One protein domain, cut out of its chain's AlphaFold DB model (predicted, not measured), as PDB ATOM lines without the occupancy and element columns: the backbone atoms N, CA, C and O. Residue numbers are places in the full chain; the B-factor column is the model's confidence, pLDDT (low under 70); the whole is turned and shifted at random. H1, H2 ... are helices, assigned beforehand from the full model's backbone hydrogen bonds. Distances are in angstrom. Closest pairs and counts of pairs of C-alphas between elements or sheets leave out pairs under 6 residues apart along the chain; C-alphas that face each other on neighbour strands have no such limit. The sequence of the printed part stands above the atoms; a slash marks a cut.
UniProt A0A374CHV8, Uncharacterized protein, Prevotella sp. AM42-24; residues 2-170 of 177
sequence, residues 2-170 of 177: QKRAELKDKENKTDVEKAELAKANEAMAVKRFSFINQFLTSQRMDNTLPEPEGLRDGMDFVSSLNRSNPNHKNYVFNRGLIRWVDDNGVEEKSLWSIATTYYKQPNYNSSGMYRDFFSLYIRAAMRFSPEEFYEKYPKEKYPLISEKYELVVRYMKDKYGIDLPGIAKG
ATOM      1  N   GLN A   2     299.948 181.948 226.063       62.84
ATOM      2  CA  GLN A   2     299.263 182.301 227.331       62.84
ATOM      3  C   GLN A   2     298.583 183.683 227.354       62.84
ATOM      4  O   GLN A   2     297.402 183.776 227.662       62.84
ATOM      5  N   LYS A   3     299.268 184.742 226.904       64.50
ATOM      6  CA  LYS A   3     298.735 186.120 226.931       64.50
ATOM      7  C   LYS A   3     297.453 186.329 226.101       64.50
ATOM      8  O   LYS A   3     296.690 187.242 226.379       64.50
ATOM      9  N   ARG A   4     297.213 185.497 225.073       66.44
ATOM     10  CA  ARG A   4     295.977 185.522 224.264       66.44
ATOM     11  C   ARG A   4     294.840 184.707 224.893       66.44
ATOM     12  O   ARG A   4     293.690 185.013 224.613       66.44
ATOM     13  N   ALA A   5     295.149 183.691 225.697       67.75
ATOM     14  CA  ALA A   5     294.146 182.913 226.423       67.75
ATOM     15  C   ALA A   5     293.604 183.716 227.617       67.75
ATOM     16  O   ALA A   5     292.401 183.900 227.732       67.75
ATOM     17  N   GLU A   6     294.491 184.340 228.398       65.56
ATOM     18  CA  GLU A   6     294.114 185.187 229.542       65.56
ATOM     19  C   GLU A   6     293.284 186.421 229.147       65.56
ATOM     20  O   GLU A   6     292.432 186.864 229.914       65.56
ATOM     21  N   LEU A   7     293.523 186.992 227.956       61.56
ATOM     22  CA  LEU A   7     292.707 188.095 227.432       61.56
ATOM     23  C   LEU A   7     291.289 187.631 227.079       61.56
ATOM     24  O   LEU A   7     290.329 188.287 227.469       61.56
ATOM     25  N   LYS A   8     291.161 186.477 226.412       61.06
ATOM     26  CA  LYS A   8     289.860 185.894 226.052       61.06
ATOM     27  C   LYS A   8     289.046 185.489 227.279       61.06
ATOM     28  O   LYS A   8     287.839 185.699 227.300       61.06
ATOM     29  N   ASP A   9     289.697 184.961 228.314       63.59
ATOM     30  CA  ASP A   9     289.024 184.588 229.562       63.59
ATOM     31  C   ASP A   9     288.527 185.822 230.338       63.59
ATOM     32  O   ASP A   9     287.442 185.794 230.921       63.59
ATOM     33  N   LYS A  10     289.271 186.939 230.304       62.66
ATOM     34  CA  LYS A  10     288.837 188.222 230.890       62.66
ATOM     35  C   LYS A  10     287.700 188.880 230.107       62.66
ATOM     36  O   LYS A  10     286.769 189.387 230.731       62.66
ATOM     37  N   GLU A  11     287.758 188.868 228.778       62.31
ATOM     38  CA  GLU A  11     286.676 189.365 227.915       62.31
ATOM     39  C   GLU A  11     285.387 188.569 228.156       62.31
ATOM     40  O   GLU A  11     284.371 189.158 228.522       62.31
ATOM     41  N   ASN A  12     285.461 187.232 228.127       69.88
ATOM     42  CA  ASN A  12     284.319 186.365 228.421       69.88
ATOM     43  C   ASN A  12     283.731 186.613 229.818       69.88
ATOM     44  O   ASN A  12     282.513 186.655 229.970       69.88
ATOM     45  N   LYS A  13     284.569 186.804 230.847       70.56
ATOM     46  CA  LYS A  13     284.088 187.107 232.203       70.56
ATOM     47  C   LYS A  13     283.366 188.461 232.275       70.56
ATOM     48  O   LYS A  13     282.323 188.562 232.912       70.56
ATOM     49  N   THR A  14     283.884 189.470 231.578       79.38
ATOM     50  CA  THR A  14     283.287 190.816 231.523       79.38
ATOM     51  C   THR A  14     281.935 190.807 230.806       79.38
ATOM     52  O   THR A  14     281.005 191.510 231.206       79.38
ATOM     53  N   ASP A  15     281.797 189.999 229.755       83.88
ATOM     54  CA  ASP A  15     280.544 189.875 229.008       83.88
ATOM     55  C   ASP A  15     279.465 189.129 229.807       83.88
ATOM     56  O   ASP A  15     278.292 189.510 229.765       83.88
ATOM     57  N   VAL A  16     279.857 188.125 230.601       86.38
ATOM     58  CA  VAL A  16     278.951 187.435 231.534       86.38
ATOM     59  C   VAL A  16     278.438 188.397 232.611       86.38
ATOM     60  O   VAL A  16     277.227 188.487 232.805       86.38
ATOM     61  N   GLU A  17     279.317 189.178 233.244       85.81
ATOM     62  CA  GLU A  17     278.931 190.158 234.275       85.81
ATOM     63  C   GLU A  17     277.978 191.237 233.721       85.81
ATOM     64  O   GLU A  17     276.972 191.573 234.350       85.81
ATOM     65  N   LYS A  18     278.228 191.742 232.503       86.06
ATOM     66  CA  LYS A  18     277.310 192.675 231.823       86.06
ATOM     67  C   LYS A  18     275.947 192.047 231.547       86.06
ATOM     68  O   LYS A  18     274.925 192.708 231.730       86.06
ATOM     69  N   ALA A  19     275.918 190.792 231.101       87.31
ATOM     70  CA  ALA A  19     274.672 190.086 230.822       87.31
ATOM     71  C   ALA A  19     273.856 189.833 232.101       87.31
ATOM     72  O   ALA A  19     272.632 189.971 232.088       87.31
ATOM     73  N   GLU A  20     274.512 189.495 233.211       89.31
ATOM     74  CA  GLU A  20     273.861 189.338 234.513       89.31
ATOM     75  C   GLU A  20     273.317 190.667 235.045       89.31
ATOM     76  O   GLU A  20     272.162 190.725 235.473       89.31
ATOM     77  N   LEU A  21     274.090 191.753 234.937       87.00
ATOM     78  CA  LEU A  21     273.637 193.091 235.316       87.00
ATOM     79  C   LEU A  21     272.438 193.544 234.472       87.00
ATOM     80  O   LEU A  21     271.470 194.076 235.012       87.00
ATOM     81  N   ALA A  22     272.457 193.293 233.160       86.75
ATOM     82  CA  ALA A  22     271.330 193.592 232.278       86.75
ATOM     83  C   ALA A  22     270.065 192.820 232.690       86.75
ATOM     84  O   ALA A  22     268.986 193.408 232.777       86.75
ATOM     85  N   LYS A  23     270.192 191.529 233.025       88.00
ATOM     86  CA  LYS A  23     269.074 190.721 233.541       88.00
ATOM     87  C   LYS A  23     268.546 191.248 234.875       88.00
ATOM     88  O   LYS A  23     267.333 191.304 235.063       88.00
ATOM     89  N   ALA A  24     269.430 191.639 235.793       87.88
ATOM     90  CA  ALA A  24     269.035 192.213 237.077       87.88
ATOM     91  C   ALA A  24     268.303 193.554 236.893       87.88
ATOM     92  O   ALA A  24     267.262 193.780 237.510       87.88
ATOM     93  N   ASN A  25     268.799 194.408 235.995       87.50
ATOM     94  CA  ASN A  25     268.173 195.683 235.658       87.50
ATOM     95  C   ASN A  25     266.787 195.495 235.033       87.50
ATOM     96  O   ASN A  25     265.853 196.188 235.436       87.50
ATOM     97  N   GLU A  26     266.629 194.533 234.123       88.38
ATOM     98  CA  GLU A  26     265.330 194.189 233.535       88.38
ATOM     99  C   GLU A  26     264.362 193.641 234.594       88.38
ATOM    100  O   GLU A  26     263.222 194.093 234.691       88.38
ATOM    101  N   ALA A  27     264.818 192.739 235.468       89.12
ATOM    102  CA  ALA A  27     263.995 192.228 236.564       89.12
ATOM    103  C   ALA A  27     263.535 193.352 237.513       89.12
ATOM    104  O   ALA A  27     262.397 193.346 237.988       89.12
ATOM    105  N   MET A  28     264.396 194.338 237.777       89.31
ATOM    106  CA  MET A  28     264.037 195.524 238.556       89.31
ATOM    107  C   MET A  28     263.076 196.447 237.801       89.31
ATOM    108  O   MET A  28     262.165 196.989 238.424       89.31
ATOM    109  N   ALA A  29     263.229 196.605 236.485       89.81
ATOM    110  CA  ALA A  29     262.302 197.371 235.656       89.81
ATOM    111  C   ALA A  29     260.890 196.773 235.697       89.81
ATOM    112  O   ALA A  29     259.938 197.495 235.988       89.81
ATOM    113  N   VAL A  30     260.767 195.452 235.535       90.56
ATOM    114  CA  VAL A  30     259.486 194.731 235.631       90.56
ATOM    115  C   VAL A  30     258.845 194.904 237.011       90.56
ATOM    116  O   VAL A  30     257.653 195.190 237.107       90.56
ATOM    117  N   LYS A  31     259.623 194.797 238.098       90.56
ATOM    118  CA  LYS A  31     259.107 195.002 239.464       90.56
ATOM    119  C   LYS A  31     258.614 196.431 239.697       90.56
ATOM    120  O   LYS A  31     257.517 196.605 240.224       90.56
ATOM    121  N   ARG A  32     259.398 197.442 239.295       91.38
ATOM    122  CA  ARG A  32     259.010 198.863 239.396       91.38
ATOM    123  C   ARG A  32     257.725 199.127 238.620       91.38
ATOM    124  O   ARG A  32     256.795 199.713 239.167       91.38
ATOM    125  N   PHE A  33     257.672 198.645 237.380       93.88
ATOM    126  CA  PHE A  33     256.498 198.753 236.528       93.88
ATOM    127  C   PHE A  33     255.271 198.138 237.200       93.88
ATOM    128  O   PHE A  33     254.270 198.825 237.370       93.88
ATOM    129  N   SER A  34     255.350 196.867 237.612       91.56
ATOM    130  CA  SER A  34     254.200 196.134 238.151       91.56
ATOM    131  C   SER A  34     253.654 196.799 239.416       91.56
ATOM    132  O   SER A  34     252.450 197.021 239.523       91.56
ATOM    133  N   PHE A  35     254.537 197.206 240.335       92.44
ATOM    134  CA  PHE A  35     254.139 197.870 241.576       92.44
ATOM    135  C   PHE A  35     253.405 199.195 241.319       92.44
ATOM    136  O   PHE A  35     252.317 199.421 241.848       92.44
ATOM    137  N   ILE A  36     253.961 200.060 240.465       94.62
ATOM    138  CA  ILE A  36     253.346 201.358 240.155       94.62
ATOM    139  C   ILE A  36     252.064 201.167 239.336       94.62
ATOM    140  O   ILE A  36     251.060 201.828 239.597       94.62
ATOM    141  N   ASN A  37     252.057 200.237 238.378       93.81
ATOM    142  CA  ASN A  37     250.887 199.946 237.558       93.81
ATOM    143  C   ASN A  37     249.707 199.434 238.396       93.81
ATOM    144  O   ASN A  37     248.574 199.814 238.112       93.81
ATOM    145  N   GLN A  38     249.946 198.633 239.441       92.06
ATOM    146  CA  GLN A  38     248.890 198.218 240.373       92.06
ATOM    147  C   GLN A  38     248.242 199.425 241.065       92.06
ATOM    148  O   GLN A  38     247.017 199.535 241.073       92.06
ATOM    149  N   PHE A  39     249.050 200.361 241.573       93.44
ATOM    150  CA  PHE A  39     248.545 201.590 242.188       93.44
ATOM    151  C   PHE A  39     247.771 202.462 241.187       93.44
ATOM    152  O   PHE A  39     246.647 202.868 241.455       93.44
ATOM    153  N   LEU A  40     248.322 202.723 240.000       93.62
ATOM    154  CA  LEU A  40     247.643 203.554 238.998       93.62
ATOM    155  C   LEU A  40     246.359 202.905 238.473       93.62
ATOM    156  O   LEU A  40     245.381 203.603 238.211       93.62
ATOM    157  N   THR A  41     246.342 201.576 238.354       89.56
ATOM    158  CA  THR A  41     245.140 200.830 237.974       89.56
ATOM    159  C   THR A  41     244.062 200.971 239.048       89.56
ATOM    160  O   THR A  41     242.919 201.240 238.693       89.56
ATOM    161  N   SER A  42     244.399 200.894 240.345       88.56
ATOM    162  CA  SER A  42     243.404 201.118 241.407       88.56
ATOM    163  C   SER A  42     242.851 202.544 241.384       88.56
ATOM    164  O   SER A  42     241.639 202.722 241.390       88.56
ATOM    165  N   GLN A  43     243.705 203.561 241.216       91.06
ATOM    166  CA  GLN A  43     243.251 204.955 241.104       91.06
ATOM    167  C   GLN A  43     242.355 205.181 239.880       91.06
ATOM    168  O   GLN A  43     241.383 205.940 239.912       91.06
ATOM    169  N   ARG A  44     242.659 204.499 238.774       88.19
ATOM    170  CA  ARG A  44     241.828 204.533 237.573       88.19
ATOM    171  C   ARG A  44     240.464 203.874 237.817       88.19
ATOM    172  O   ARG A  44     239.460 204.413 237.348       88.19
ATOM    173  N   MET A  45     240.423 202.755 238.545       83.12
ATOM    174  CA  MET A  45     239.189 202.047 238.917       83.12
ATOM    175  C   MET A  45     238.316 202.856 239.882       83.12
ATOM    176  O   MET A  45     237.104 202.913 239.689       83.12
ATOM    177  N   ASP A  46     238.928 203.549 240.840       86.38
ATOM    178  CA  ASP A  46     238.240 204.411 241.811       86.38
ATOM    179  C   ASP A  46     237.876 205.794 241.232       86.38
ATOM    180  O   ASP A  46     237.337 206.655 241.928       86.38
ATOM    181  N   ASN A  47     238.164 206.021 239.944       84.44
ATOM    182  CA  ASN A  47     237.943 207.275 239.220       84.44
ATOM    183  C   ASN A  47     238.675 208.499 239.818       84.44
ATOM    184  O   ASN A  47     238.350 209.642 239.495       84.44
ATOM    185  N   THR A  48     239.697 208.274 240.650       90.44
ATOM    186  CA  THR A  48     240.599 209.316 241.174       90.44
ATOM    187  C   THR A  48     241.693 209.686 240.168       90.44
ATOM    188  O   THR A  48     242.291 210.755 240.265       90.44
ATOM    189  N   LEU A  49     241.897 208.839 239.153       92.25
ATOM    190  CA  LEU A  49     242.728 209.098 237.980       92.25
ATOM    191  C   LEU A  49     241.862 209.169 236.702       92.25
ATOM    192  O   LEU A  49     241.879 208.237 235.895       92.25
ATOM    193  N   PRO A  50     241.060 210.231 236.493       92.00
ATOM    194  CA  PRO A  50     240.247 210.366 235.287       92.00
ATOM    195  C   PRO A  50     241.106 210.585 234.037       92.00
ATOM    196  O   PRO A  50     242.180 211.198 234.102       92.00
ATOM    197  N   GLU A  51     240.591 210.114 232.899       91.44
ATOM    198  CA  GLU A  51     241.163 210.344 231.568       91.44
ATOM    199  C   GLU A  51     241.288 211.857 231.283       91.44
ATOM    200  O   GLU A  51     240.354 212.602 231.596       91.44
ATOM    201  N   PRO A  52     242.421 212.339 230.733       95.12
ATOM    202  CA  PRO A  52     242.559 213.739 230.350       95.12
ATOM    203  C   PRO A  52     241.593 214.117 229.225       95.12
ATOM    204  O   PRO A  52     241.343 213.335 228.306       95.12
ATOM    205  N   GLU A  53     241.098 215.354 229.274       94.50
ATOM    206  CA  GLU A  53     240.318 215.933 228.184       94.50
ATOM    207  C   GLU A  53     241.117 215.900 226.870       94.50
ATOM    208  O   GLU A  53     242.340 216.063 226.858       94.50
ATOM    209  N   GLY A  54     240.424 215.629 225.765       93.00
ATOM    210  CA  GLY A  54     241.018 215.568 224.429       93.00
ATOM    211  C   GLY A  54     241.854 214.316 224.130       93.00
ATOM    212  O   GLY A  54     242.355 214.156 223.011       93.00
ATOM    213  N   LEU A  55     241.982 213.364 225.071       93.81
ATOM    214  CA  LEU A  55     242.766 212.143 224.831       93.81
ATOM    215  C   LEU A  55     242.262 211.349 223.621       93.81
ATOM    216  O   LEU A  55     243.046 210.715 222.919       93.81
ATOM    217  N   ARG A  56     240.960 211.406 223.349       91.44
ATOM    218  CA  ARG A  56     240.315 210.672 222.254       91.44
ATOM    219  C   ARG A  56     240.138 211.490 220.978       91.44
ATOM    220  O   ARG A  56     239.629 210.958 219.993       91.44
ATOM    221  N   ASP A  57     240.560 212.749 220.966       94.06
ATOM    222  CA  ASP A  57     240.332 213.641 219.829       94.06
ATOM    223  C   ASP A  57     241.041 213.135 218.571       94.06
ATOM    224  O   ASP A  57     242.158 212.615 218.629       94.06
ATOM    225  N   GLY A  58     240.369 213.252 217.425       91.75
ATOM    226  CA  GLY A  58     240.891 212.794 216.132       91.75
ATOM    227  C   GLY A  58     240.945 211.271 215.957       91.75
ATOM    228  O   GLY A  58     241.281 210.793 214.872       91.75
ATOM    229  N   MET A  59     240.589 210.492 216.979       90.56
ATOM    230  CA  MET A  59     240.570 209.038 216.900       90.56
ATOM    231  C   MET A  59     239.210 208.526 216.438       90.56
ATOM    232  O   MET A  59     238.163 208.902 216.957       90.56
ATOM    233  N   ASP A  60     239.223 207.587 215.495       89.06
ATOM    234  CA  ASP A  60     238.039 206.806 215.153       89.06
ATOM    235  C   ASP A  60     238.161 205.428 215.835       89.06
ATOM    236  O   ASP A  60     239.172 204.726 215.718       89.06
ATOM    237  N   PHE A  61     237.122 205.042 216.572       85.81
ATOM    238  CA  PHE A  61     237.014 203.758 217.278       85.81
ATOM    239  C   PHE A  61     235.909 202.861 216.703       85.81
ATOM    240  O   PHE A  61     235.660 201.767 217.206       85.81
ATOM    241  N   VAL A  62     235.221 203.319 215.661       85.88
ATOM    242  CA  VAL A  62     234.045 202.661 215.089       85.88
ATOM    243  C   VAL A  62     234.422 201.874 213.841       85.88
ATOM    244  O   VAL A  62     234.001 200.727 213.691       85.88
ATOM    245  N   SER A  63     235.233 202.456 212.955       89.44
ATOM    246  CA  SER A  63     235.616 201.780 211.712       89.44
ATOM    247  C   SER A  63     236.431 200.512 211.960       89.44
ATOM    248  O   SER A  63     237.248 200.435 212.881       89.44
ATOM    249  N   SER A  64     236.269 199.534 211.064       90.19
ATOM    250  CA  SER A  64     237.065 198.307 211.088       90.19
ATOM    251  C   SER A  64     238.561 198.604 210.947       90.19
ATOM    252  O   SER A  64     238.983 199.411 210.108       90.19
ATOM    253  N   LEU A  65     239.356 197.929 211.777       92.19
ATOM    254  CA  LEU A  65     240.803 198.089 211.844       92.19
ATOM    255  C   LEU A  65     241.504 197.340 210.711       92.19
ATOM    256  O   LEU A  65     241.253 196.156 210.480       92.19
ATOM    257  N   ASN A  66     242.469 198.005 210.081       94.94
ATOM    258  CA  ASN A  66     243.436 197.371 209.195       94.94
ATOM    259  C   ASN A  66     244.708 197.023 209.988       94.94
ATOM    260  O   ASN A  66     245.254 197.861 210.702       94.94
ATOM    261  N   ARG A  67     245.184 195.782 209.868       94.06
ATOM    262  CA  ARG A  67     246.389 195.288 210.565       94.06
ATOM    263  C   ARG A  67     247.501 194.858 209.613       94.06
ATOM    264  O   ARG A  67     248.571 194.479 210.071       94.06
ATOM    265  N   SER A  68     247.255 194.934 208.309       93.06
ATOM    266  CA  SER A  68     248.120 194.342 207.286       93.06
ATOM    267  C   SER A  68     248.837 195.388 206.440       93.06
ATOM    268  O   SER A  68     249.929 195.125 205.954       93.06
ATOM    269  N   ASN A  69     248.246 196.572 206.255       94.12
ATOM    270  CA  ASN A  69     248.787 197.620 205.396       94.12
ATOM    271  C   ASN A  69     249.019 198.918 206.190       94.12
ATOM    272  O   ASN A  69     248.053 199.644 206.437       94.12
ATOM    273  N   PRO A  70     250.280 199.252 206.527       92.69
ATOM    274  CA  PRO A  70     250.638 200.484 207.233       92.69
ATOM    275  C   PRO A  70     250.230 201.785 206.530       92.69
ATOM    276  O   PRO A  70     250.067 202.806 207.190       92.69
ATOM    277  N   ASN A  71     250.034 201.758 205.210       93.19
ATOM    278  CA  ASN A  71     249.638 202.933 204.426       93.19
ATOM    279  C   ASN A  71     248.112 203.109 204.364       93.19
ATOM    280  O   ASN A  71     247.613 204.089 203.815       93.19
ATOM    281  N   HIS A  72     247.340 202.157 204.894       95.50
ATOM    282  CA  HIS A  72     245.888 202.259 204.919       95.50
ATOM    283  C   HIS A  72     245.438 203.261 205.993       95.50
ATOM    284  O   HIS A  72     245.909 203.215 207.129       95.50
ATOM    285  N   LYS A  73     244.454 204.118 205.692       91.94
ATOM    286  CA  LYS A  73     243.955 205.130 206.648       91.94
ATOM    287  C   LYS A  73     243.460 204.543 207.982       91.94
ATOM    288  O   LYS A  73     243.658 205.128 209.034       91.94
ATOM    289  N   ASN A  74     242.863 203.348 207.943       94.44
ATOM    290  CA  ASN A  74     242.401 202.625 209.139       94.44
ATOM    291  C   ASN A  74     243.458 201.674 209.719       94.44
ATOM    292  O   ASN A  74     243.105 200.769 210.476       94.44
ATOM    293  N   TYR A  75     244.726 201.794 209.319       96.44
ATOM    294  CA  TYR A  75     245.782 201.035 209.973       96.44
ATOM    295  C   TYR A  75     245.816 201.387 211.458       96.44
ATOM    296  O   TYR A  75     245.732 202.561 211.812       96.44
ATOM    297  N   VAL A  76     245.924 200.375 212.317       94.31
ATOM    298  CA  VAL A  76     245.836 200.523 213.780       94.31
ATOM    299  C   VAL A  76     246.685 201.673 214.331       94.31
ATOM    300  O   VAL A  76     246.192 202.458 215.134       94.31
ATOM    301  N   PHE A  77     247.914 201.844 213.844       95.69
ATOM    302  CA  PHE A  77     248.805 202.895 214.341       95.69
ATOM    303  C   PHE A  77     248.467 204.287 213.787       95.69
ATOM    304  O   PHE A  77     248.524 205.272 214.519       95.69
ATOM    305  N   ASN A  78     247.987 204.373 212.541       95.62
ATOM    306  CA  ASN A  78     247.486 205.630 211.958       95.62
ATOM    307  C   ASN A  78     246.258 206.161 212.711       95.62
ATOM    308  O   ASN A  78     245.876 207.313 212.554       95.62
ATOM    309  N   ARG A  79     245.632 205.306 213.523       93.19
ATOM    310  CA  ARG A  79     244.436 205.586 214.313       93.19
ATOM    311  C   ARG A  79     244.742 205.937 215.765       93.19
ATOM    312  O   ARG A  79     243.810 206.017 216.555       93.19
ATOM    313  N   GLY A  80     246.016 206.112 216.120       93.88
ATOM    314  CA  GLY A  80     246.432 206.418 217.489       93.88
ATOM    315  C   GLY A  80     246.363 205.216 218.438       93.88
ATOM    316  O   GLY A  80     246.385 205.400 219.653       93.88
ATOM    317  N   LEU A  81     246.235 203.987 217.924       93.00
ATOM    318  CA  LEU A  81     246.221 202.781 218.755       93.00
ATOM    319  C   LEU A  81     247.642 202.236 218.870       93.00
ATOM    320  O   LEU A  81     248.330 202.125 217.863       93.00
ATOM    321  N   ILE A  82     248.060 201.851 220.071       93.38
ATOM    322  CA  ILE A  82     249.352 201.197 220.314       93.38
ATOM    323  C   ILE A  82     249.151 199.731 220.692       93.38
ATOM    324  O   ILE A  82     248.038 199.297 221.004       93.38
ATOM    325  N   ARG A  83     250.229 198.946 220.631       92.12
ATOM    326  CA  ARG A  83     250.220 197.553 221.094       92.12
ATOM    327  C   ARG A  83     249.897 197.489 222.580       92.12
ATOM    328  O   ARG A  83     250.288 198.371 223.338       92.12
ATOM    329  N   TRP A  84     249.200 196.428 222.975       88.12
ATOM    330  CA  TRP A  84     248.878 196.174 224.371       88.12
ATOM    331  C   TRP A  84     250.154 195.966 225.192       88.12
ATOM    332  O   TRP A  84     251.023 195.193 224.790       88.12
ATOM    333  N   VAL A  85     250.239 196.636 226.341       90.25
ATOM    334  CA  VAL A  85     251.233 196.371 227.385       90.25
ATOM    335  C   VAL A  85     250.476 195.827 228.589       90.25
ATOM    336  O   VAL A  85     249.581 196.493 229.123       90.25
ATOM    337  N   ASP A  86     250.792 194.596 228.975       86.56
ATOM    338  CA  ASP A  86     250.105 193.917 230.067       86.56
ATOM    339  C   ASP A  86     250.463 194.492 231.447       86.56
ATOM    340  O   ASP A  86     251.238 195.443 231.586       86.56
ATOM    341  N   ASP A  87     249.868 193.916 232.491       85.06
ATOM    342  CA  ASP A  87     250.034 194.392 233.866       85.06
ATOM    343  C   ASP A  87     251.462 194.203 234.415       85.06
ATOM    344  O   ASP A  87     251.806 194.788 235.445       85.06
ATOM    345  N   ASN A  88     252.300 193.436 233.708       86.50
ATOM    346  CA  ASN A  88     253.698 193.161 234.034       86.50
ATOM    347  C   ASN A  88     254.683 193.902 233.115       86.50
ATOM    348  O   ASN A  88     255.894 193.730 233.250       86.50
ATOM    349  N   GLY A  89     254.192 194.728 232.189       89.00
ATOM    350  CA  GLY A  89     255.034 195.511 231.289       89.00
ATOM    351  C   GLY A  89     255.481 194.726 230.059       89.00
ATOM    352  O   GLY A  89     256.440 195.118 229.392       89.00
ATOM    353  N   VAL A  90     254.818 193.613 229.745       90.00
ATOM    354  CA  VAL A  90     255.098 192.823 228.547       90.00
ATOM    355  C   VAL A  90     254.239 193.341 227.399       90.00
ATOM    356  O   VAL A  90     253.012 193.388 227.481       90.00
ATOM    357  N   GLU A  91     254.894 193.743 226.309       91.25
ATOM    358  CA  GLU A  91     254.216 194.173 225.084       91.25
ATOM    359  C   GLU A  91     253.775 192.971 224.246       91.25
ATOM    360  O   GLU A  91     254.561 192.073 223.929       91.25
ATOM    361  N   GLU A  92     252.521 192.993 223.803       89.00
ATOM    362  CA  GLU A  92     251.996 191.969 222.921       89.00
ATOM    363  C   GLU A  92     252.395 192.205 221.453       89.00
ATOM    364  O   GLU A  92     252.060 193.201 220.799       89.00
ATOM    365  N   LYS A  93     253.110 191.226 220.889       88.75
ATOM    366  CA  LYS A  93     253.666 191.306 219.529       88.75
ATOM    367  C   LYS A  93     252.623 191.146 218.423       88.75
ATOM    368  O   LYS A  93     252.890 191.508 217.274       88.75
ATOM    369  N   SER A  94     251.432 190.637 218.723       89.31
ATOM    370  CA  SER A  94     250.371 190.488 217.725       89.31
ATOM    371  C   SER A  94     249.594 191.789 217.546       89.31
ATOM    372  O   SER A  94     249.088 192.339 218.517       89.31
ATOM    373  N   LEU A  95     249.412 192.263 216.308       90.25
ATOM    374  CA  LEU A  95     248.503 193.391 216.031       90.25
ATOM    375  C   LEU A  95     247.025 193.017 216.237       90.25
ATOM    376  O   LEU A  95     246.165 193.893 216.321       90.25
ATOM    377  N   TRP A  96     246.706 191.723 216.326       86.56
ATOM    378  CA  TRP A  96     245.356 191.249 216.643       86.56
ATOM    379  C   TRP A  96     244.985 191.466 218.110       86.56
ATOM    380  O   TRP A  96     243.801 191.510 218.425       86.56
ATOM    381  N   SER A  97     245.979 191.716 218.969       79.50
ATOM    382  CA  SER A  97     245.789 192.203 220.341       79.50
ATOM    383  C   SER A  97     245.415 193.687 220.414       79.50
ATOM    384  O   SER A  97     245.345 194.246 221.501       79.50
ATOM    385  N   ILE A  98     245.221 194.353 219.270       86.81
ATOM    386  CA  ILE A  98     244.702 195.718 219.192       86.81
ATOM    387  C   ILE A  98     243.241 195.622 218.770       86.81
ATOM    388  O   ILE A  98     242.940 195.197 217.649       86.81
ATOM    389  N   ALA A  99     242.327 196.021 219.647       74.12
ATOM    390  CA  ALA A  99     240.893 196.003 219.405       74.12
ATOM    391  C   ALA A  99     240.276 197.362 219.735       74.12
ATOM    392  O   ALA A  99     240.667 198.019 220.693       74.12
ATOM    393  N   THR A 100     239.259 197.765 218.972       72.81
ATOM    394  CA  THR A 100     238.482 198.975 219.280       72.81
ATOM    395  C   THR A 100     237.523 198.787 220.460       72.81
ATOM    396  O   THR A 100     236.962 199.746 220.984       72.81
ATOM    397  N   THR A 101     237.327 197.545 220.907       65.81
ATOM    398  CA  THR A 101     236.480 197.211 222.056       65.81
ATOM    399  C   THR A 101     237.115 197.574 223.394       65.81
ATOM    400  O   THR A 101     236.374 197.716 224.359       65.81
ATOM    401  N   TYR A 102     238.428 197.844 223.449       59.56
ATOM    402  CA  TYR A 102     239.115 198.403 224.632       59.56
ATOM    403  C   TYR A 102     238.584 199.785 225.051       59.56
ATOM    404  O   TYR A 102     239.011 200.357 226.046       59.56
ATOM    405  N   TYR A 103     237.673 200.360 224.264       59.03
ATOM    406  CA  TYR A 103     237.284 201.763 224.349       59.03
ATOM    407  C   TYR A 103     235.803 201.969 224.668       59.03
ATOM    408  O   TYR A 103     235.399 203.106 224.924       59.03
ATOM    409  N   LYS A 104     235.000 200.891 224.691       53.03
ATOM    410  CA  LYS A 104     233.577 200.919 225.060       53.03
ATOM    411  C   LYS A 104     233.400 200.600 226.544       53.03
ATOM    412  O   LYS A 104     233.131 199.457 226.882       53.03
ATOM    413  N   GLN A 105     233.490 201.645 227.374       51.88
ATOM    414  CA  GLN A 105     233.312 201.629 228.835       51.88
ATOM    415  C   GLN A 105     234.284 200.686 229.584       51.88
ATOM    416  O   GLN A 105     234.688 199.651 229.058       51.88
ATOM    417  N   PRO A 106     234.681 200.998 230.829       51.84
ATOM    418  CA  PRO A 106     235.326 200.020 231.699       51.84
ATOM    419  C   PRO A 106     234.292 198.939 232.048       51.84
ATOM    420  O   PRO A 106     233.631 199.004 233.079       51.84
ATOM    421  N   ASN A 107     234.061 197.980 231.149       45.12
ATOM    422  CA  ASN A 107     233.114 196.908 231.407       45.12
ATOM    423  C   ASN A 107     233.794 195.887 232.326       45.12
ATOM    424  O   ASN A 107     234.595 195.061 231.896       45.12
ATOM    425  N   TYR A 108     233.476 196.011 233.613       51.94
ATOM    426  CA  TYR A 108     234.030 195.311 234.776       51.94
ATOM    427  C   TYR A 108     233.929 193.767 234.710       51.94
ATOM    428  O   TYR A 108     234.538 193.074 235.517       51.94
ATOM    429  N   ASN A 109     233.210 193.202 233.730       44.03
ATOM    430  CA  ASN A 109     232.693 191.831 233.807       44.03
ATOM    431  C   ASN A 109     233.217 190.822 232.767       44.03
ATOM    432  O   ASN A 109     232.696 189.709 232.722       44.03
ATOM    433  N   SER A 110     234.231 191.125 231.948       41.72
ATOM    434  CA  SER A 110     234.815 190.100 231.062       41.72
ATOM    435  C   SER A 110     236.252 189.744 231.449       41.72
ATOM    436  O   SER A 110     237.209 190.400 231.043       41.72
ATOM    437  N   SER A 111     236.385 188.659 232.211       44.06
ATOM    438  CA  SER A 111     237.598 187.829 232.271       44.06
ATOM    439  C   SER A 111     238.874 188.474 232.837       44.06
ATOM    440  O   SER A 111     239.970 188.005 232.542       44.06
ATOM    441  N   GLY A 112     238.753 189.514 233.669       46.09
ATOM    442  CA  GLY A 112     239.859 189.999 234.506       46.09
ATOM    443  C   GLY A 112     240.940 190.827 233.799       46.09
ATOM    444  O   GLY A 112     241.993 191.039 234.385       46.09
ATOM    445  N   MET A 113     240.711 191.321 232.574       50.78
ATOM    446  CA  MET A 113     241.646 192.249 231.917       50.78
ATOM    447  C   MET A 113     241.091 193.676 231.911       50.78
ATOM    448  O   MET A 113     240.188 193.992 231.136       50.78
ATOM    449  N   TYR A 114     241.669 194.558 232.732       60.66
ATOM    450  CA  TYR A 114     241.391 195.994 232.691       60.66
ATOM    451  C   TYR A 114     242.056 196.620 231.455       60.66
ATOM    452  O   TYR A 114     243.203 197.062 231.497       60.66
ATOM    453  N   ARG A 115     241.359 196.603 230.314       69.94
ATOM    454  CA  ARG A 115     241.844 197.188 229.055       69.94
ATOM    455  C   ARG A 115     241.234 198.572 228.852       69.94
ATOM    456  O   ARG A 115     240.232 198.705 228.162       69.94
ATOM    457  N   ASP A 116     241.845 199.577 229.473       81.12
ATOM    458  CA  ASP A 116     241.487 200.996 229.348       81.12
ATOM    459  C   ASP A 116     242.480 201.739 228.445       81.12
ATOM    460  O   ASP A 116     243.687 201.483 228.474       81.12
ATOM    461  N   PHE A 117     241.971 202.669 227.630       87.00
ATOM    462  CA  PHE A 117     242.788 203.415 226.668       87.00
ATOM    463  C   PHE A 117     243.870 204.250 227.334       87.00
ATOM    464  O   PHE A 117     245.025 204.247 226.906       87.00
ATOM    465  N   PHE A 118     243.483 204.970 228.378       92.31
ATOM    466  CA  PHE A 118     244.372 205.873 229.071       92.31
ATOM    467  C   PHE A 118     245.455 205.090 229.812       92.31
ATOM    468  O   PHE A 118     246.643 205.364 229.631       92.31
ATOM    469  N   SER A 119     245.071 204.038 230.543       91.81
ATOM    470  CA  SER A 119     246.028 203.130 231.186       91.81
ATOM    471  C   SER A 119     247.012 202.498 230.202       91.81
ATOM    472  O   SER A 119     248.171 202.308 230.559       91.81
ATOM    473  N   LEU A 120     246.604 202.216 228.963       91.44
ATOM    474  CA  LEU A 120     247.512 201.669 227.955       91.44
ATOM    475  C   LEU A 120     248.675 202.626 227.634       91.44
ATOM    476  O   LEU A 120     249.829 202.198 227.608       91.44
ATOM    477  N   TYR A 121     248.399 203.917 227.445       95.69
ATOM    478  CA  TYR A 121     249.451 204.914 227.217       95.69
ATOM    479  C   TYR A 121     250.312 205.158 228.460       95.69
ATOM    480  O   TYR A 121     251.529 205.293 228.329       95.69
ATOM    481  N   ILE A 122     249.717 205.139 229.660       96.69
ATOM    482  CA  ILE A 122     250.473 205.210 230.921       96.69
ATOM    483  C   ILE A 122     251.482 204.057 230.990       96.69
ATOM    484  O   ILE A 122     252.666 204.276 231.234       96.69
ATOM    485  N   ARG A 123     251.031 202.826 230.730       95.38
ATOM    486  CA  ARG A 123     251.883 201.631 230.740       95.38
ATOM    487  C   ARG A 123     252.989 201.718 229.702       95.38
ATOM    488  O   ARG A 123     254.143 201.475 230.032       95.38
ATOM    489  N   ALA A 124     252.674 202.113 228.473       95.88
ATOM    490  CA  ALA A 124     253.698 202.277 227.449       95.88
ATOM    491  C   ALA A 124     254.772 203.296 227.870       95.88
ATOM    492  O   ALA A 124     255.959 203.007 227.742       95.88
ATOM    493  N   ALA A 125     254.373 204.431 228.452       97.62
ATOM    494  CA  ALA A 125     255.298 205.460 228.924       97.62
ATOM    495  C   ALA A 125     256.094 205.071 230.183       97.62
ATOM    496  O   ALA A 125     257.170 205.615 230.396       97.62
ATOM    497  N   MET A 126     255.602 204.130 231.000       96.38
ATOM    498  CA  MET A 126     256.367 203.538 232.111       96.38
ATOM    499  C   MET A 126     257.267 202.379 231.677       96.38
ATOM    500  O   MET A 126     258.141 201.975 232.442       96.38
ATOM    501  N   ARG A 127     257.025 201.786 230.502       94.94
ATOM    502  CA  ARG A 127     257.754 200.602 230.032       94.94
ATOM    503  C   ARG A 127     258.905 200.938 229.094       94.94
ATOM    504  O   ARG A 127     259.921 200.245 229.134       94.94
ATOM    505  N   PHE A 128     258.706 201.937 228.244       94.69
ATOM    506  CA  PHE A 128     259.632 202.319 227.189       94.69
ATOM    507  C   PHE A 128     260.159 203.722 227.439       94.69
ATOM    508  O   PHE A 128     259.393 204.619 227.809       94.69
ATOM    509  N   SER A 129     261.452 203.926 227.194       93.81
ATOM    510  CA  SER A 129     261.981 205.282 227.091       93.81
ATOM    511  C   SER A 129     261.290 206.024 225.935       93.81
ATOM    512  O   SER A 129     260.749 205.385 225.024       93.81
ATOM    513  N   PRO A 130     261.291 207.368 225.923       96.31
ATOM    514  CA  PRO A 130     260.771 208.121 224.785       96.31
ATOM    515  C   PRO A 130     261.413 207.689 223.459       96.31
ATOM    516  O   PRO A 130     260.723 207.566 222.452       96.31
ATOM    517  N   GLU A 131     262.714 207.402 223.462       95.88
ATOM    518  CA  GLU A 131     263.454 206.946 222.285       95.88
ATOM    519  C   GLU A 131     262.948 205.581 221.800       95.88
ATOM    520  O   GLU A 131     262.594 205.446 220.630       95.88
ATOM    521  N   GLU A 132     262.824 204.595 222.696       95.88
ATOM    522  CA  GLU A 132     262.279 203.268 222.368       95.88
ATOM    523  C   GLU A 132     260.822 203.350 221.892       95.88
ATOM    524  O   GLU A 132     260.399 202.622 220.988       95.88
ATOM    525  N   PHE A 133     260.031 204.242 222.494       97.44
ATOM    526  CA  PHE A 133     258.646 204.462 222.104       97.44
ATOM    527  C   PHE A 133     258.552 205.031 220.684       97.44
ATOM    528  O   PHE A 133     257.771 204.524 219.878       97.44
ATOM    529  N   TYR A 134     259.366 206.033 220.336       98.00
ATOM    530  CA  TYR A 134     259.358 206.631 218.997       98.00
ATOM    531  C   TYR A 134     260.080 205.793 217.938       98.00
ATOM    532  O   TYR A 134     259.751 205.911 216.760       98.00
ATOM    533  N   GLU A 135     260.980 204.885 218.320       97.06
ATOM    534  CA  GLU A 135     261.483 203.852 217.407       97.06
ATOM    535  C   GLU A 135     260.341 202.925 216.954       97.06
ATOM    536  O   GLU A 135     260.204 202.610 215.768       97.06
ATOM    537  N   LYS A 136     259.462 202.534 217.887       95.00
ATOM    538  CA  LYS A 136     258.267 201.726 217.593       95.00
ATOM    539  C   LYS A 136     257.203 202.525 216.842       95.00
ATOM    540  O   LYS A 136     256.561 201.997 215.927       95.00
ATOM    541  N   TYR A 137     257.011 203.782 217.234       97.00
ATOM    542  CA  TYR A 137     255.959 204.658 216.734       97.00
ATOM    543  C   TYR A 137     256.528 206.006 216.256       97.00
ATOM    544  O   TYR A 137     256.355 207.014 216.942       97.00
ATOM    545  N   PRO A 138     257.181 206.063 215.076       97.75
ATOM    546  CA  PRO A 138     257.789 207.301 214.587       97.75
ATOM    547  C   PRO A 138     256.773 208.438 214.473       97.75
ATOM    548  O   PRO A 138     255.686 208.237 213.919       97.75
ATOM    549  N   LYS A 139     257.129 209.631 214.965       97.25
ATOM    550  CA  LYS A 139     256.217 210.787 215.061       97.25
ATOM    551  C   LYS A 139     255.667 211.208 213.707       97.25
ATOM    552  O   LYS A 139     254.475 211.457 213.563       97.25
ATOM    553  N   GLU A 140     256.538 211.236 212.708       96.19
ATOM    554  CA  GLU A 140     256.229 211.646 211.342       96.19
ATOM    555  C   GLU A 140     255.251 210.672 210.680       96.19
ATOM    556  O   GLU A 140     254.457 211.059 209.825       96.19
ATOM    557  N   LYS A 141     255.297 209.398 211.084       96.75
ATOM    558  CA  LYS A 141     254.456 208.339 210.529       96.75
ATOM    559  C   LYS A 141     253.136 208.187 211.281       96.75
ATOM    560  O   LYS A 141     252.110 207.927 210.658       96.75
ATOM    561  N   TYR A 142     253.158 208.337 212.603       97.38
ATOM    562  CA  TYR A 142     252.001 208.133 213.474       97.38
ATOM    563  C   TYR A 142     251.781 209.338 214.410       97.38
ATOM    564  O   TYR A 142     251.893 209.205 215.632       97.38
ATOM    565  N   PRO A 143     251.429 210.516 213.865       96.88
ATOM    566  CA  PRO A 143     251.329 211.755 214.640       96.88
ATOM    567  C   PRO A 143     250.297 211.681 215.771       96.88
ATOM    568  O   PRO A 143     250.562 212.180 216.862       96.88
ATOM    569  N   LEU A 144     249.172 210.982 215.568       96.81
ATOM    570  CA  LEU A 144     248.171 210.780 216.624       96.81
ATOM    571  C   LEU A 144     248.735 210.005 217.825       96.81
ATOM    572  O   LEU A 144     248.394 210.323 218.958       96.81
ATOM    573  N   ILE A 145     249.609 209.013 217.603       97.81
ATOM    574  CA  ILE A 145     250.249 208.282 218.709       97.81
ATOM    575  C   ILE A 145     251.159 209.221 219.502       97.81
ATOM    576  O   ILE A 145     251.113 209.217 220.732       97.81
ATOM    577  N   SER A 146     251.954 210.041 218.807       98.25
ATOM    578  CA  SER A 146     252.829 211.028 219.448       98.25
ATOM    579  C   SER A 146     252.028 212.019 220.285       98.25
ATOM    580  O   SER A 146     252.361 212.251 221.442       98.25
ATOM    581  N   GLU A 147     250.942 212.556 219.731       98.25
ATOM    582  CA  GLU A 147     250.067 213.499 220.424       98.25
ATOM    583  C   GLU A 147     249.493 212.892 221.713       98.25
ATOM    584  O   GLU A 147     249.536 213.523 222.771       98.25
ATOM    585  N   LYS A 148     248.997 211.647 221.653       97.88
ATOM    586  CA  LYS A 148     248.387 210.993 222.821       97.88
ATOM    587  C   LYS A 148     249.432 210.621 223.866       97.88
ATOM    588  O   LYS A 148     249.193 210.818 225.055       97.88
ATOM    589  N   TYR A 149     250.604 210.152 223.440       98.50
ATOM    590  CA  TYR A 149     251.725 209.888 224.338       98.50
ATOM    591  C   TYR A 149     252.151 211.153 225.089       98.50
ATOM    592  O   TYR A 149     252.211 211.150 226.318       98.50
ATOM    593  N   GLU A 150     252.394 212.251 224.371       98.50
ATOM    594  CA  GLU A 150     252.835 213.514 224.968       98.50
ATOM    595  C   GLU A 150     251.773 214.109 225.898       98.50
ATOM    596  O   GLU A 150     252.110 214.589 226.982       98.50
ATOM    597  N   LEU A 151     250.491 214.026 225.522       98.69
ATOM    598  CA  LEU A 151     249.384 214.442 226.380       98.69
ATOM    599  C   LEU A 151     249.355 213.647 227.689       98.69
ATOM    600  O   LEU A 151     249.241 214.250 228.753       98.69
ATOM    601  N   VAL A 152     249.480 212.318 227.628       98.44
ATOM    602  CA  VAL A 152     249.465 211.454 228.818       98.44
ATOM    603  C   VAL A 152     250.672 211.716 229.710       98.44
ATOM    604  O   VAL A 152     250.499 211.897 230.915       98.44
ATOM    605  N   VAL A 153     251.878 211.790 229.141       98.62
ATOM    606  CA  VAL A 153     253.102 212.085 229.901       98.62
ATOM    607  C   VAL A 153     252.987 213.433 230.609       98.62
ATOM    608  O   VAL A 153     253.237 213.516 231.812       98.62
ATOM    609  N   ARG A 154     252.556 214.476 229.891       98.62
ATOM    610  CA  ARG A 154     252.366 215.812 230.462       98.62
ATOM    611  C   ARG A 154     251.283 215.816 231.538       98.62
ATOM    612  O   ARG A 154     251.517 216.323 232.623       98.62
ATOM    613  N   TYR A 155     250.127 215.209 231.277       98.62
ATOM    614  CA  TYR A 155     249.023 215.154 232.237       98.62
ATOM    615  C   TYR A 155     249.418 214.458 233.545       98.62
ATOM    616  O   TYR A 155     249.131 214.972 234.625       98.62
ATOM    617  N   MET A 156     250.115 213.321 233.461       98.56
ATOM    618  CA  MET A 156     250.577 212.592 234.645       98.56
ATOM    619  C   MET A 156     251.601 213.391 235.450       98.56
ATOM    620  O   MET A 156     251.525 213.430 236.680       98.56
ATOM    621  N   LYS A 157     252.514 214.078 234.762       98.31
ATOM    622  CA  LYS A 157     253.526 214.913 235.401       98.31
ATOM    623  C   LYS A 157     252.926 216.164 236.040       98.31
ATOM    624  O   LYS A 157     253.160 216.407 237.217       98.31
ATOM    625  N   ASP A 158     252.130 216.922 235.297       98.25
ATOM    626  CA  ASP A 158     251.663 218.241 235.724       98.25
ATOM    627  C   ASP A 158     250.560 218.147 236.784       98.25
ATOM    628  O   ASP A 158     250.534 218.943 237.721       98.25
ATOM    629  N   LYS A 159     249.652 217.167 236.666       97.69
ATOM    630  CA  LYS A 159     248.512 217.030 237.584       97.69
ATOM    631  C   LYS A 159     248.807 216.144 238.793       97.69
ATOM    632  O   LYS A 159     248.266 216.401 239.864       97.69
ATOM    633  N   TYR A 160     249.633 215.109 238.629       96.88
ATOM    634  CA  TYR A 160     249.890 214.119 239.684       96.88
ATOM    635  C   TYR A 160     251.355 214.057 240.129       96.88
ATOM    636  O   TYR A 160     251.669 213.315 241.054       96.88
ATOM    637  N   GLY A 161     252.263 214.811 239.497       96.88
ATOM    638  CA  GLY A 161     253.690 214.771 239.825       96.88
ATOM    639  C   GLY A 161     254.386 213.471 239.413       96.88
ATOM    640  O   GLY A 161     255.460 213.169 239.928       96.88
ATOM    641  N   ILE A 162     253.790 212.678 238.515       96.94
ATOM    642  CA  ILE A 162     254.290 211.347 238.149       96.94
ATOM    643  C   ILE A 162     255.062 211.419 236.829       96.94
ATOM    644  O   ILE A 162     254.482 211.588 235.757       96.94
ATOM    645  N   ASP A 163     256.380 211.241 236.907       96.94
ATOM    646  CA  ASP A 163     257.276 211.184 235.749       96.94
ATOM    647  C   ASP A 163     257.328 209.765 235.151       96.94
ATOM    648  O   ASP A 163     258.148 208.936 235.554       96.94
ATOM    649  N   LEU A 164     256.435 209.466 234.197       97.56
ATOM    650  CA  LEU A 164     256.378 208.139 233.561       97.56
ATOM    651  C   LEU A 164     257.685 207.775 232.825       97.56
ATOM    652  O   LEU A 164     258.205 206.689 233.091       97.56
ATOM    653  N   PRO A 165     258.277 208.647 231.977       95.81
ATOM    654  CA  PRO A 165     259.582 208.362 231.375       95.81
ATOM    655  C   PRO A 165     260.693 208.137 232.410       95.81
ATOM    656  O   PRO A 165     261.556 207.277 232.221       95.81
ATOM    657  N   GLY A 166     260.662 208.873 233.527       94.00
ATOM    658  CA  GLY A 166     261.569 208.654 234.655       94.00
ATOM    659  C   GLY A 166     261.433 207.253 235.264       94.00
ATOM    660  O   GLY A 166     262.440 206.604 235.553       94.00
ATOM    661  N   ILE A 167     260.203 206.743 235.390       92.94
ATOM    662  CA  ILE A 167     259.929 205.369 235.842       92.94
ATOM    663  C   ILE A 167     260.513 204.337 234.869       92.94
ATOM    664  O   ILE A 167     261.158 203.386 235.323       92.94
ATOM    665  N   ALA A 168     260.335 204.540 233.557       90.75
ATOM    666  CA  ALA A 168     260.860 203.646 232.522       90.75
ATOM    667  C   ALA A 168     262.390 203.558 232.566       90.75
ATOM    668  O   ALA A 168     262.959 202.466 232.590       90.75
ATOM    669  N   LYS A 169     263.058 204.713 232.667       87.81
ATOM    670  CA  LYS A 169     264.518 204.794 232.816       87.81
ATOM    671  C   LYS A 169     264.998 204.135 234.115       87.81
ATOM    672  O   LYS A 169     266.064 203.520 234.153       87.81
ATOM    673  N   GLY A 170     264.201 204.256 235.179       80.38
ATOM    674  CA  GLY A 170     264.556 203.838 236.527       80.38
ATOM    675  C   GLY A 170     265.714 204.650 237.111       80.38
ATOM    676  O   GLY A 170     266.262 205.562 236.491       80.38
TER     677      GLY A 170
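Overview. This is residues 2 to 170 of the 177 residues of an uncharacterized protein of Prevotella sp. AM42-24 (UniProt A0A374CHV8). A compact body with one long helix sticking out of it: residues 2 to 24 of H1 form a free arm, and the later part of H1 runs along one side of the body. In the body H3 lies nearest the middle, with H1 and H6 at shallow angles to it and H5 crossing it; H4 is close by, and a long stretch without named elements, residues 46 to 99, loops through the rest. The printed part has 169 residues with six named helices, H1 to H6 in order along the chain, and no named strand; the class is all helix. The whole is loose, with a radius of gyration of the C-alphas of 19.2 A, and elongated, spanning 69 by 38 by 33 A, the arm making the length.

Along the chain. H1, residues 2 to 45, begins at C-alpha 2 at (299.263, 182.301, 227.331) and is 64.3 A long. H2 is residues 100 to 103, 5.9 A. H3, residues 117 to 127, measures 15.6 A and begins at C-alpha 117 at (242.788, 203.415, 226.668). H4 is residues 130 to 136, 9.9 A. H5, residues 143 to 160, measures 25.2 A. H6, residues 164 to 169, measures 8.8 A and ends at C-alpha 169 at (264.518, 204.794, 232.816).

Arrangement. H3 and H6 are the hubs, touching three helices each. They touch each other, the C-alphas of Met 126 and Ala 168 being closest at 4.5 A, and run the same way at a shallow tilt of 28 degrees. H1 touches H3 with residues 29 to 44 alone, closest at the C-alphas of Phe 33 and Met 126, 6.5 A, at a shallow tilt of 26 degrees, opposite ways. H1 touches H6 with residues 29 to 33 alone, closest at the C-alphas of Ala 29 and Ala 168, 7.2 A. H5 touches H3 with residues 148 to 153 alone, about perpendicular at 82 degrees; the closest C-alphas, of Tyr 121 and Tyr 149, are 6.2 A apart. H5 also touches H6, with residues 153 to 157 alone, closest at the C-alphas of Val 153 and Leu 164, 6.3 A. H4 is close to but not clearly touching H3, with the C-alphas of Ala 124 and Phe 133 closest at 7.6 A. H2 is close to but not clearly touching H3, with the C-alphas of Tyr 103 and Phe 117 closest at 6.2 A. H1 and H5 are apart. Every O i to N i+4 pair is within hydrogen-bond range in H3, H4, H5 and H6; in H1 39 of 40 are, and H2 is too short for such a pair, with its 1 O i to N i+3 pair within range.

Size, cuts and confidence. The C-alphas farthest apart, of Gln 2 and Val 62, are 69.4 A apart. Without residues 2 to 24 the body spans 38 by 35 by 28 A. The printed part has no cut. The links H1 to H2 and H2 to H3 are long. Confidence is low, under 70, at residues 2 to 12 and 101 to 115; the mean pLDDT of the printed part is 86.7.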